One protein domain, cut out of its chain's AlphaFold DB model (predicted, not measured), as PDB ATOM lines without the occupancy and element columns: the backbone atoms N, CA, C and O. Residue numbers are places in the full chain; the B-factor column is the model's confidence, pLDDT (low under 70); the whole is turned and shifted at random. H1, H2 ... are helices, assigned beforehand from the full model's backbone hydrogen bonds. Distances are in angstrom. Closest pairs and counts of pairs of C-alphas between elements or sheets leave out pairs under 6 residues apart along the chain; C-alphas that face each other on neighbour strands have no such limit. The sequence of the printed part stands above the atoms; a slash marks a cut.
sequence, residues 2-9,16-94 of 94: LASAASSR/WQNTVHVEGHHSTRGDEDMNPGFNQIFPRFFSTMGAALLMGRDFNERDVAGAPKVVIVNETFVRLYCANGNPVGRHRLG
ATOM      1  N   LEU A   2     182.443 120.285 299.527       33.31
ATOM      2  CA  LEU A   2     182.900 120.223 298.135       33.31
ATOM      3  C   LEU A   2     181.762 120.754 297.262       33.31
ATOM      4  O   LEU A   2     180.729 120.105 297.141       33.31
ATOM      5  N   ALA A   3     181.923 121.971 296.746       30.08
ATOM      6  CA  ALA A   3     180.984 122.577 295.815       30.08
ATOM      7  C   ALA A   3     181.265 122.039 294.405       30.08
ATOM      8  O   ALA A   3     182.405 122.080 293.945       30.08
ATOM      9  N   SER A   4     180.235 121.534 293.729       37.75
ATOM     10  CA  SER A   4     180.278 121.274 292.289       37.75
ATOM     11  C   SER A   4     179.649 122.463 291.561       37.75
ATOM     12  O   SER A   4     178.653 123.013 292.032       37.75
ATOM     13  N   ALA A   5     180.245 122.888 290.447       38.59
ATOM     14  CA  ALA A   5     179.740 123.985 289.629       38.59
ATOM     15  C   ALA A   5     179.005 123.445 288.388       38.59
ATOM     16  O   ALA A   5     179.294 122.358 287.892       38.59
ATOM     17  N   ALA A   6     178.050 124.215 287.879       41.25
ATOM     18  CA  ALA A   6     177.448 124.012 286.567       41.25
ATOM     19  C   ALA A   6     177.515 125.350 285.829       41.25
ATOM     20  O   ALA A   6     177.207 126.386 286.425       41.25
ATOM     21  N   SER A   7     177.959 125.351 284.571       44.12
ATOM     22  CA  SER A   7     178.115 126.598 283.804       44.12
ATOM     23  C   SER A   7     176.778 127.171 283.336       44.12
ATOM     24  O   SER A   7     176.671 128.377 283.136       44.12
ATOM     25  N   SER A   8     175.744 126.330 283.225       45.00
ATOM     26  CA  SER A   8     174.369 126.756 282.963       45.00
ATOM     27  C   SER A   8     173.490 126.397 284.157       45.00
ATOM     28  O   SER A   8     173.499 125.262 284.651       45.00
ATOM     29  N   ARG A   9     172.747 127.387 284.666       36.28
ATOM     30  CA  ARG A   9     171.796 127.169 285.763       36.28
ATOM     31  C   ARG A   9     170.787 126.129 285.283       36.28
ATOM     32  O   ARG A   9     170.177 126.321 284.243       36.28
ATOM     33  N   TRP A  16     172.884 124.850 276.154       45.03
ATOM     34  CA  TRP A  16     173.646 124.702 274.915       45.03
ATOM     35  C   TRP A  16     173.012 123.559 274.132       45.03
ATOM     36  O   TRP A  16     172.896 122.468 274.676       45.03
ATOM     37  N   GLN A  17     172.572 123.785 272.901       48.97
ATOM     38  CA  GLN A  17     171.993 122.726 272.084       48.97
ATOM     39  C   GLN A  17     172.975 122.386 270.956       48.97
ATOM     40  O   GLN A  17     173.502 123.284 270.302       48.97
ATOM     41  N   ASN A  18     173.266 121.100 270.768       53.09
ATOM     42  CA  ASN A  18     173.989 120.602 269.599       53.09
ATOM     43  C   ASN A  18     173.198 119.455 268.978       53.09
ATOM     44  O   ASN A  18     172.703 118.592 269.706       53.09
ATOM     45  N   THR A  19     173.174 119.390 267.647       63.56
ATOM     46  CA  THR A  19     172.679 118.210 266.939       63.56
ATOM     47  C   THR A  19     173.493 116.986 267.358       63.56
ATOM     48  O   THR A  19     174.726 117.019 267.358       63.56
ATOM     49  N   VAL A  20     172.809 115.912 267.746       63.31
ATOM     50  CA  VAL A  20     173.432 114.632 268.099       63.31
ATOM     51  C   VAL A  20     173.005 113.582 267.095       63.31
ATOM     52  O   VAL A  20     171.815 113.356 266.922       63.31
ATOM     53  N   HIS A  21     173.958 112.862 266.512       68.56
ATOM     54  CA  HIS A  21     173.669 111.586 265.870       68.56
ATOM     55  C   HIS A  21     174.021 110.460 266.850       68.56
ATOM     56  O   HIS A  21     175.074 110.484 267.483       68.56
ATOM     57  N   VAL A  22     173.133 109.483 267.043       65.69
ATOM     58  CA  VAL A  22     173.380 108.338 267.938       65.69
ATOM     59  C   VAL A  22     173.564 107.088 267.097       65.69
ATOM     60  O   VAL A  22     172.781 106.819 266.190       65.69
ATOM     61  N   GLU A  23     174.607 106.317 267.389       66.31
ATOM     62  CA  GLU A  23     174.870 105.057 266.700       66.31
ATOM     63  C   GLU A  23     173.666 104.098 266.781       66.31
ATOM     64  O   GLU A  23     173.160 103.777 267.864       66.31
ATOM     65  N   GLY A  24     173.201 103.653 265.610       70.81
ATOM     66  CA  GLY A  24     172.026 102.794 265.455       70.81
ATOM     67  C   GLY A  24     170.676 103.520 265.519       70.81
ATOM     68  O   GLY A  24     169.649 102.856 265.388       70.81
ATOM     69  N   HIS A  25     170.653 104.847 265.698       70.75
ATOM     70  CA  HIS A  25     169.437 105.658 265.590       70.75
ATOM     71  C   HIS A  25     169.304 106.216 264.175       70.75
ATOM     72  O   HIS A  25     170.099 107.049 263.742       70.75
ATOM     73  N   HIS A  26     168.283 105.761 263.457       63.94
ATOM     74  CA  HIS A  26     167.881 106.345 262.186       63.94
ATOM     75  C   HIS A  26     166.638 107.190 262.445       63.94
ATOM     76  O   HIS A  26     165.612 106.631 262.829       63.94
ATOM     77  N   SER A  27     166.727 108.510 262.243       60.94
ATOM     78  CA  SER A  27     165.575 109.405 262.379       60.94
ATOM     79  C   SER A  27     164.448 108.900 261.483       60.94
ATOM     80  O   SER A  27     164.576 108.852 260.259       60.94
ATOM     81  N   THR A  28     163.362 108.440 262.099       59.31
ATOM     82  CA  THR A  28     162.260 107.782 261.372       59.31
ATOM     83  C   THR A  28     161.295 108.794 260.765       59.31
ATOM     84  O   THR A  28     160.506 108.448 259.883       59.31
ATOM     85  N   ARG A  29     161.377 110.056 261.199       59.03
ATOM     86  CA  ARG A  29     160.642 111.185 260.637       59.03
ATOM     87  C   ARG A  29     161.586 112.369 260.438       59.03
ATOM     88  O   ARG A  29     162.427 112.647 261.285       59.03
ATOM     89  N   GLY A  30     161.462 113.054 259.302       58.06
ATOM     90  CA  GLY A  30     162.325 114.185 258.934       58.06
ATOM     91  C   GLY A  30     162.169 115.435 259.811       58.06
ATOM     92  O   GLY A  30     162.887 116.404 259.592       58.06
ATOM     93  N   ASP A  31     161.244 115.423 260.771       63.75
ATOM     94  CA  ASP A  31     160.950 116.485 261.738       63.75
ATOM     95  C   ASP A  31     161.395 116.143 263.176       63.75
ATOM     96  O   ASP A  31     161.041 116.854 264.115       63.75
ATOM     97  N   GLU A  32     162.156 115.063 263.374       68.19
ATOM     98  CA  GLU A  32     162.654 114.672 264.696       68.19
ATOM     99  C   GLU A  32     163.722 115.664 265.201       68.19
ATOM    100  O   GLU A  32     164.764 115.859 264.571       68.19
ATOM    101  N   ASP A  33     163.458 116.303 266.347       66.88
ATOM    102  CA  ASP A  33     164.354 117.288 266.962       66.88
ATOM    103  C   ASP A  33     165.556 116.604 267.636       66.88
ATOM    104  O   ASP A  33     165.514 116.202 268.801       66.88
ATOM    105  N   MET A  34     166.653 116.496 266.884       69.75
ATOM    106  CA  MET A  34     167.919 115.893 267.317       69.75
ATOM    107  C   MET A  34     168.782 116.828 268.187       69.75
ATOM    108  O   MET A  34     170.002 116.643 268.246       69.75
ATOM    109  N   ASN A  35     168.193 117.838 268.842       69.69
ATOM    110  CA  ASN A  35     168.922 118.907 269.528       69.69
ATOM    111  C   ASN A  35     168.737 118.900 271.064       69.69
ATOM    112  O   ASN A  35     168.139 119.820 271.642       69.69
ATOM    113  N   PRO A  36     169.237 117.867 271.777       66.44
ATOM    114  CA  PRO A  36     169.124 117.806 273.226       66.44
ATOM    115  C   PRO A  36     169.900 118.951 273.883       66.44
ATOM    116  O   PRO A  36     170.958 119.373 273.415       66.44
ATOM    117  N   GLY A  37     169.394 119.427 275.016       60.72
ATOM    118  CA  GLY A  37     170.116 120.390 275.832       60.72
ATOM    119  C   GLY A  37     171.343 119.779 276.513       60.72
ATOM    120  O   GLY A  37     171.284 118.676 277.059       60.72
ATOM    121  N   PHE A  38     172.442 120.525 276.530       59.38
ATOM    122  CA  PHE A  38     173.705 120.179 277.169       59.38
ATOM    123  C   PHE A  38     173.962 121.089 278.367       59.38
ATOM    124  O   PHE A  38     173.739 122.298 278.315       59.38
ATOM    125  N   ASN A  39     174.501 120.506 279.438       64.81
ATOM    126  CA  ASN A  39     175.045 121.253 280.565       64.81
ATOM    127  C   ASN A  39     176.438 120.725 280.910       64.81
ATOM    128  O   ASN A  39     176.657 119.512 280.956       64.81
ATOM    129  N   GLN A  40     177.377 121.634 281.158       65.38
ATOM    130  CA  GLN A  40     178.711 121.281 281.621       65.38
ATOM    131  C   GLN A  40     178.715 121.270 283.148       65.38
ATOM    132  O   GLN A  40     178.418 122.277 283.794       65.38
ATOM    133  N   ILE A  41     179.076 120.123 283.716       69.00
ATOM    134  CA  ILE A  41     179.113 119.878 285.159       69.00
ATOM    135  C   ILE A  41     180.488 119.343 285.563       69.00
ATOM    136  O   ILE A  41     181.173 118.703 284.763       69.00
ATOM    137  N   PHE A  42     180.899 119.605 286.801       65.75
ATOM    138  CA  PHE A  42     182.145 119.071 287.360       65.75
ATOM    139  C   PHE A  42     181.919 117.706 288.035       65.75
ATOM    140  O   PHE A  42     180.785 117.399 288.418       65.75
ATOM    141  N   PRO A  43     182.975 116.886 288.236       69.69
ATOM    142  CA  PRO A  43     182.864 115.614 288.949       69.69
ATOM    143  C   PRO A  43     182.106 115.737 290.274       69.69
ATOM    144  O   PRO A  43     182.169 116.771 290.948       69.69
ATOM    145  N   ARG A  44     181.406 114.667 290.672       69.25
ATOM    146  CA  ARG A  44     180.594 114.586 291.900       69.25
ATOM    147  C   ARG A  44     179.341 115.461 291.915       69.25
ATOM    148  O   ARG A  44     178.659 115.484 292.944       69.25
ATOM    149  N   PHE A  45     178.998 116.136 290.818       72.69
ATOM    150  CA  PHE A  45     177.781 116.945 290.708       72.69
ATOM    151  C   PHE A  45     176.528 116.178 291.152       72.69
ATOM    152  O   PHE A  45     175.823 116.621 292.056       72.69
ATOM    153  N   PHE A  46     176.305 114.979 290.606       76.25
ATOM    154  CA  PHE A  46     175.126 114.169 290.928       76.25
ATOM    155  C   PHE A  46     175.095 113.734 292.392       76.25
ATOM    156  O   PHE A  46     174.085 113.931 293.061       76.25
ATOM    157  N   SER A  47     176.226 113.253 292.925       72.69
ATOM    158  CA  SER A  47     176.322 112.893 294.346       72.69
ATOM    159  C   SER A  47     176.067 114.086 295.274       72.69
ATOM    160  O   SER A  47     175.447 113.932 296.320       72.69
ATOM    161  N   THR A  48     176.487 115.289 294.865       74.19
ATOM    162  CA  THR A  48     176.256 116.532 295.614       74.19
ATOM    163  C   THR A  48     174.779 116.928 295.599       74.19
ATOM    164  O   THR A  48     174.272 117.423 296.598       74.19
ATOM    165  N   MET A  49     174.071 116.668 294.497       75.69
ATOM    166  CA  MET A  49     172.624 116.895 294.386       75.69
ATOM    167  C   MET A  49     171.766 115.736 294.925       75.69
ATOM    168  O   MET A  49     170.545 115.783 294.805       75.69
ATOM    169  N   GLY A  50     172.373 114.685 295.488       74.00
ATOM    170  CA  GLY A  50     171.648 113.500 295.957       74.00
ATOM    171  C   GLY A  50     171.029 112.652 294.838       74.00
ATOM    172  O   GLY A  50     170.153 111.834 295.102       74.00
ATOM    173  N   ALA A  51     171.472 112.837 293.592       77.69
ATOM    174  CA  ALA A  51     171.019 112.063 292.443       77.69
ATOM    175  C   ALA A  51     171.913 110.832 292.232       77.69
ATOM    176  O   ALA A  51     173.142 110.937 292.197       77.69
ATOM    177  N   ALA A  52     171.293 109.664 292.065       81.19
ATOM    178  CA  ALA A  52     171.992 108.418 291.767       81.19
ATOM    179  C   ALA A  52     172.138 108.212 290.252       81.19
ATOM    180  O   ALA A  52     171.203 108.451 289.487       81.19
ATOM    181  N   LEU A  53     173.304 107.723 289.822       84.25
ATOM    182  CA  LEU A  53     173.495 107.231 288.459       84.25
ATOM    183  C   LEU A  53     172.897 105.826 288.344       84.25
ATOM    184  O   LEU A  53     173.228 104.949 289.137       84.25
ATOM    185  N   LEU A  54     172.031 105.617 287.351       86.56
ATOM    186  CA  LEU A  54     171.358 104.330 287.136       86.56
ATOM    187  C   LEU A  54     172.268 103.297 286.456       86.56
ATOM    188  O   LEU A  54     172.195 102.110 286.756       86.56
ATOM    189  N   MET A  55     173.122 103.747 285.534       85.94
ATOM    190  CA  MET A  55     174.075 102.920 284.792       85.94
ATOM    191  C   MET A  55     175.344 103.718 284.479       85.94
ATOM    192  O   MET A  55     175.296 104.936 284.305       85.94
ATOM    193  N   GLY A  56     176.476 103.023 284.354       87.94
ATOM    194  CA  GLY A  56     177.762 103.635 284.014       87.94
ATOM    195  C   GLY A  56     178.492 104.228 285.222       87.94
ATOM    196  O   GLY A  56     178.459 103.665 286.315       87.94
ATOM    197  N   ARG A  57     179.209 105.337 285.007       88.25
ATOM    198  CA  ARG A  57     180.051 106.002 286.014       88.25
ATOM    199  C   ARG A  57     179.927 107.520 285.927       88.25
ATOM    200  O   ARG A  57     179.587 108.044 284.871       88.25
ATOM    201  N   ASP A  58     180.270 108.205 287.014       85.38
ATOM    202  CA  ASP A  58     180.425 109.663 287.018       85.38
ATOM    203  C   ASP A  58     181.687 110.079 286.234       85.38
ATOM    204  O   ASP A  58     182.558 109.247 285.917       85.38
ATOM    205  N   PHE A  59     181.793 111.377 285.953       82.88
ATOM    206  CA  PHE A  59     183.026 111.980 285.468       82.88
ATOM    207  C   PHE A  59     184.150 111.782 286.486       82.88
ATOM    208  O   PHE A  59     183.951 111.916 287.697       82.88
ATOM    209  N   ASN A  60     185.347 111.470 285.998       82.25
ATOM    210  CA  ASN A  60     186.540 111.323 286.822       82.25
ATOM    211  C   ASN A  60     187.778 111.915 286.134       82.25
ATOM    212  O   ASN A  60     187.706 112.442 285.029       82.25
ATOM    213  N   GLU A  61     188.928 111.820 286.796       81.19
ATOM    214  CA  GLU A  61     190.202 112.415 286.361       81.19
ATOM    215  C   GLU A  61     190.712 111.912 285.001       81.19
ATOM    216  O   GLU A  61     191.639 112.490 284.444       81.19
ATOM    217  N   ARG A  62     190.122 110.846 284.449       83.50
ATOM    218  CA  ARG A  62     190.463 110.327 283.119       83.50
ATOM    219  C   ARG A  62     189.715 111.051 281.996       83.50
ATOM    220  O   ARG A  62     190.094 110.905 280.838       83.50
ATOM    221  N   ASP A  63     188.687 111.833 282.321       84.00
ATOM    222  CA  ASP A  63     187.836 112.544 281.360       84.00
ATOM    223  C   ASP A  63     188.414 113.931 281.034       84.00
ATOM    224  O   ASP A  63     187.806 114.974 281.276       84.00
ATOM    225  N   VAL A  64     189.642 113.933 280.515       83.56
ATOM    226  CA  VAL A  64     190.423 115.141 280.212       83.56
ATOM    227  C   VAL A  64     190.439 115.456 278.717       83.56
ATOM    228  O   VAL A  64     190.071 114.639 277.872       83.56
ATOM    229  N   ALA A  65     190.903 116.656 278.367       78.56
ATOM    230  CA  ALA A  65     191.126 117.027 276.974       78.56
ATOM    231  C   ALA A  65     192.084 116.028 276.292       78.56
ATOM    232  O   ALA A  65     193.149 115.719 276.818       78.56
ATOM    233  N   GLY A  66     191.690 115.516 275.122       80.12
ATOM    234  CA  GLY A  66     192.430 114.484 274.382       80.12
ATOM    235  C   GLY A  66     192.023 113.040 274.708       80.12
ATOM    236  O   GLY A  66     192.357 112.143 273.937       80.12
ATOM    237  N   ALA A  67     191.263 112.804 275.781       85.31
ATOM    238  CA  ALA A  67     190.646 111.507 276.055       85.31
ATOM    239  C   ALA A  67     189.366 111.299 275.211       85.31
ATOM    240  O   ALA A  67     188.807 112.268 274.676       85.31
ATOM    241  N   PRO A  68     188.861 110.053 275.088       81.94
ATOM    242  CA  PRO A  68     187.562 109.800 274.471       81.94
ATOM    243  C   PRO A  68     186.463 110.658 275.109       81.94
ATOM    244  O   PRO A  68     186.325 110.707 276.330       81.94
ATOM    245  N   LYS A  69     185.667 111.339 274.277       82.94
ATOM    246  CA  LYS A  69     184.598 112.218 274.765       82.94
ATOM    247  C   LYS A  69     183.498 111.382 275.420       82.94
ATOM    248  O   LYS A  69     182.903 110.531 274.765       82.94
ATOM    249  N   VAL A  70     183.181 111.692 276.671       84.44
ATOM    250  CA  VAL A  70     182.120 111.041 277.452       84.44
ATOM    251  C   VAL A  70     180.976 112.009 277.744       84.44
ATOM    252  O   VAL A  70     181.180 113.220 277.812       84.44
ATOM    253  N   VAL A  71     179.763 111.478 277.896       83.19
ATOM    254  CA  VAL A  71     178.554 112.234 278.251       83.19
ATOM    255  C   VAL A  71     177.725 111.436 279.252       83.19
ATOM    256  O   VAL A  71     177.728 110.206 279.222       83.19
ATOM    257  N   ILE A  72     176.999 112.137 280.119       84.44
ATOM    258  CA  ILE A  72     175.963 111.560 280.978       84.44
ATOM    259  C   ILE A  72     174.625 112.074 280.453       84.44
ATOM    260  O   ILE A  72     174.476 113.269 280.203       84.44
ATOM    261  N   VAL A  73     173.668 111.170 280.256       82.06
ATOM    262  CA  VAL A  73     172.359 111.460 279.655       82.06
ATOM    263  C   VAL A  73     171.234 111.082 280.613       82.06
ATOM    264  O   VAL A  73     171.407 110.214 281.469       82.06
ATOM    265  N   ASN A  74     170.080 111.738 280.489       82.88
ATOM    266  CA  ASN A  74     168.908 111.417 281.300       82.88
ATOM    267  C   ASN A  74     168.108 110.240 280.712       82.88
ATOM    268  O   ASN A  74     168.329 109.805 279.583       82.88
ATOM    269  N   GLU A  75     167.133 109.746 281.474       81.81
ATOM    270  CA  GLU A  75     166.287 108.627 281.052       81.81
ATOM    271  C   GLU A  75     165.457 108.948 279.796       81.81
ATOM    272  O   GLU A  75     165.249 108.082 278.952       81.81
ATOM    273  N   THR A  76     165.019 110.200 279.620       82.44
ATOM    274  CA  THR A  76     164.287 110.616 278.412       82.44
ATOM    275  C   THR A  76     165.136 110.454 277.156       82.44
ATOM    276  O   THR A  76     164.656 109.883 276.183       82.44
ATOM    277  N   PHE A  77     166.400 110.879 277.184       83.88
ATOM    278  CA  PHE A  77     167.332 110.685 276.078       83.88
ATOM    279  C   PHE A  77     167.518 109.197 275.768       83.88
ATOM    280  O   PHE A  77     167.499 108.796 274.608       83.88
ATOM    281  N   VAL A  78     167.648 108.360 276.801       86.12
ATOM    282  CA  VAL A  78     167.767 106.906 276.633       86.12
ATOM    283  C   VAL A  78     166.531 106.327 275.942       86.12
ATOM    284  O   VAL A  78     166.676 105.563 274.994       86.12
ATOM    285  N   ARG A  79     165.326 106.716 276.371       81.62
ATOM    286  CA  ARG A  79     164.067 106.243 275.770       81.62
ATOM    287  C   ARG A  79     163.906 106.664 274.311       81.62
ATOM    288  O   ARG A  79     163.363 105.892 273.531       81.62
ATOM    289  N   LEU A  80     164.343 107.873 273.967       79.94
ATOM    290  CA  LEU A  80     164.198 108.409 272.615       79.94
ATOM    291  C   LEU A  80     165.258 107.857 271.653       79.94
ATOM    292  O   LEU A  80     164.930 107.546 270.515       79.94
ATOM    293  N   TYR A  81     166.503 107.699 272.114       78.19
ATOM    294  CA  TYR A  81     167.650 107.505 271.218       78.19
ATOM    295  C   TYR A  81     168.435 106.203 271.431       78.19
ATOM    296  O   TYR A  81     169.305 105.869 270.627       78.19
ATOM    297  N   CYS A  82     168.183 105.443 272.502       81.62
ATOM    298  CA  CYS A  82     168.881 104.178 272.753       81.62
ATOM    299  C   CYS A  82     167.940 102.994 272.509       81.62
ATOM    300  O   CYS A  82     167.195 102.606 273.402       81.62
ATOM    301  N   ALA A  83     168.049 102.365 271.334       72.94
ATOM    302  CA  ALA A  83     167.172 101.274 270.876       72.94
ATOM    303  C   ALA A  83     166.874 100.160 271.911       72.94
ATOM    304  O   ALA A  83     165.774  99.620 271.923       72.94
ATOM    305  N   ASN A  84     167.824  99.840 272.801       75.44
ATOM    306  CA  ASN A  84     167.672  98.776 273.808       75.44
ATOM    307  C   ASN A  84     167.629  99.316 275.250       75.44
ATOM    308  O   ASN A  84     167.857  98.564 276.194       75.44
ATOM    309  N   GLY A  85     167.470 100.629 275.436       78.19
ATOM    310  CA  GLY A  85     167.493 101.278 276.751       78.19
ATOM    311  C   GLY A  85     168.856 101.286 277.460       78.19
ATOM    312  O   GLY A  85     168.971 101.836 278.549       78.19
ATOM    313  N   ASN A  86     169.901 100.704 276.861       84.00
ATOM    314  CA  ASN A  86     171.261 100.745 277.391       84.00
ATOM    315  C   ASN A  86     172.105 101.801 276.644       84.00
ATOM    316  O   ASN A  86     172.433 101.583 275.470       84.00
ATOM    317  N   PRO A  87     172.463 102.921 277.303       83.12
ATOM    318  CA  PRO A  87     173.306 103.963 276.722       83.12
ATOM    319  C   PRO A  87     174.812 103.705 276.884       83.12
ATOM    320  O   PRO A  87     175.618 104.394 276.260       83.12
ATOM    321  N   VAL A  88     175.226 102.761 277.736       85.12
ATOM    322  CA  VAL A  88     176.642 102.559 278.067       85.12
ATOM    323  C   VAL A  88     177.382 101.948 276.879       85.12
ATOM    324  O   VAL A  88     176.937 100.962 276.299       85.12
ATOM    325  N   GLY A  89     178.535 102.529 276.538       82.00
ATOM    326  CA  GLY A  89     179.384 102.064 275.437       82.00
ATOM    327  C   GLY A  89     178.929 102.514 274.049       82.00
ATOM    328  O   GLY A  89     179.587 102.174 273.074       82.00
ATOM    329  N   ARG A  90     177.843 103.291 273.945       80.81
ATOM    330  CA  ARG A  90     177.425 103.896 272.676       80.81
ATOM    331  C   ARG A  90     178.178 105.189 272.413       80.81
ATOM    332  O   ARG A  90     178.450 105.965 273.332       80.81
ATOM    333  N   HIS A  91     178.445 105.450 271.141       76.75
ATOM    334  CA  HIS A  91     179.090 106.677 270.709       76.75
ATOM    335  C   HIS A  91     178.073 107.623 270.072       76.75
ATOM    336  O   HIS A  91     177.214 107.214 269.288       76.75
ATOM    337  N   ARG A  92     178.191 108.916 270.398       67.00
ATOM    338  CA  ARG A  92     177.604 109.933 269.529       67.00
ATOM    339  C   ARG A  92     178.409 109.957 268.233       67.00
ATOM    340  O   ARG A  92     179.639 110.036 268.274       67.00
ATOM    341  N   LEU A  93     177.714 109.874 267.120       58.34
ATOM    342  CA  LEU A  93     178.237 110.155 265.799       58.34
ATOM    343  C   LEU A  93     178.125 111.672 265.570       58.34
ATOM    344  O   LEU A  93     177.267 112.331 266.163       58.34
ATOM    345  N   GLY A  94     179.105 112.215 264.847       48.66
ATOM    346  CA  GLY A  94     179.324 113.656 264.692       48.66
ATOM    347  C   GLY A  94     178.184 114.370 263.997       48.66
ATOM    348  O   GLY A  94     177.611 113.759 263.071       48.66
TER     349      GLY A  94
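What this domain is: This is residues 2 to 9 and 16 to 94 of the 94 residues of an uncharacterized protein of Acidobacteria bacterium (UniProt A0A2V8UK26). The model has little regular structure: it is an elongated winding of loops with two short helices set far apart, H1 toward the end of the long axis where Leu 2 lies and H2 toward the Gly 30 end. Residues 16 to 44 run out to Gly 30 and fold back toward H1, and residues 49 to 74 loop through the middle to H2. The printed part has 87 residues, 11 of them in named elements, H1 then H2, with no named strand; the class is all helix. It is only just compact, close to loose, with a radius of gyration of the C-alphas of 14.0 A and spans of 44 by 28 by 25 A.

How they stand to each other: Residues 16 to 17 pair antiparallel with residues 37 to 38, and residues 21 to 22 with residues 92 to 93. H1, residues 45 to 48, and H2, residues 75 to 81, are apart. In H2 every O i to N i+4 pair is within hydrogen-bond range; H1 is too short for such a pair.

Where its parts are: H1 begins at C-alpha 45 (177.781, 116.945, 290.708). H2 is 10.0 A long and ends at C-alpha 81 (167.650, 107.505, 271.218).

The domain as a whole: The C-alphas farthest apart, of Leu 2 and Gly 30, are 44.7 A apart. Residues 10 to 15 are not printed; C-alphas 9 and 16 are 11.3 A apart across the cut. The link from H1 to H2 is long. Mean pLDDT of the printed part is 70.6, with 38 residues under 70, among them 2 to 9 and 26 to 44.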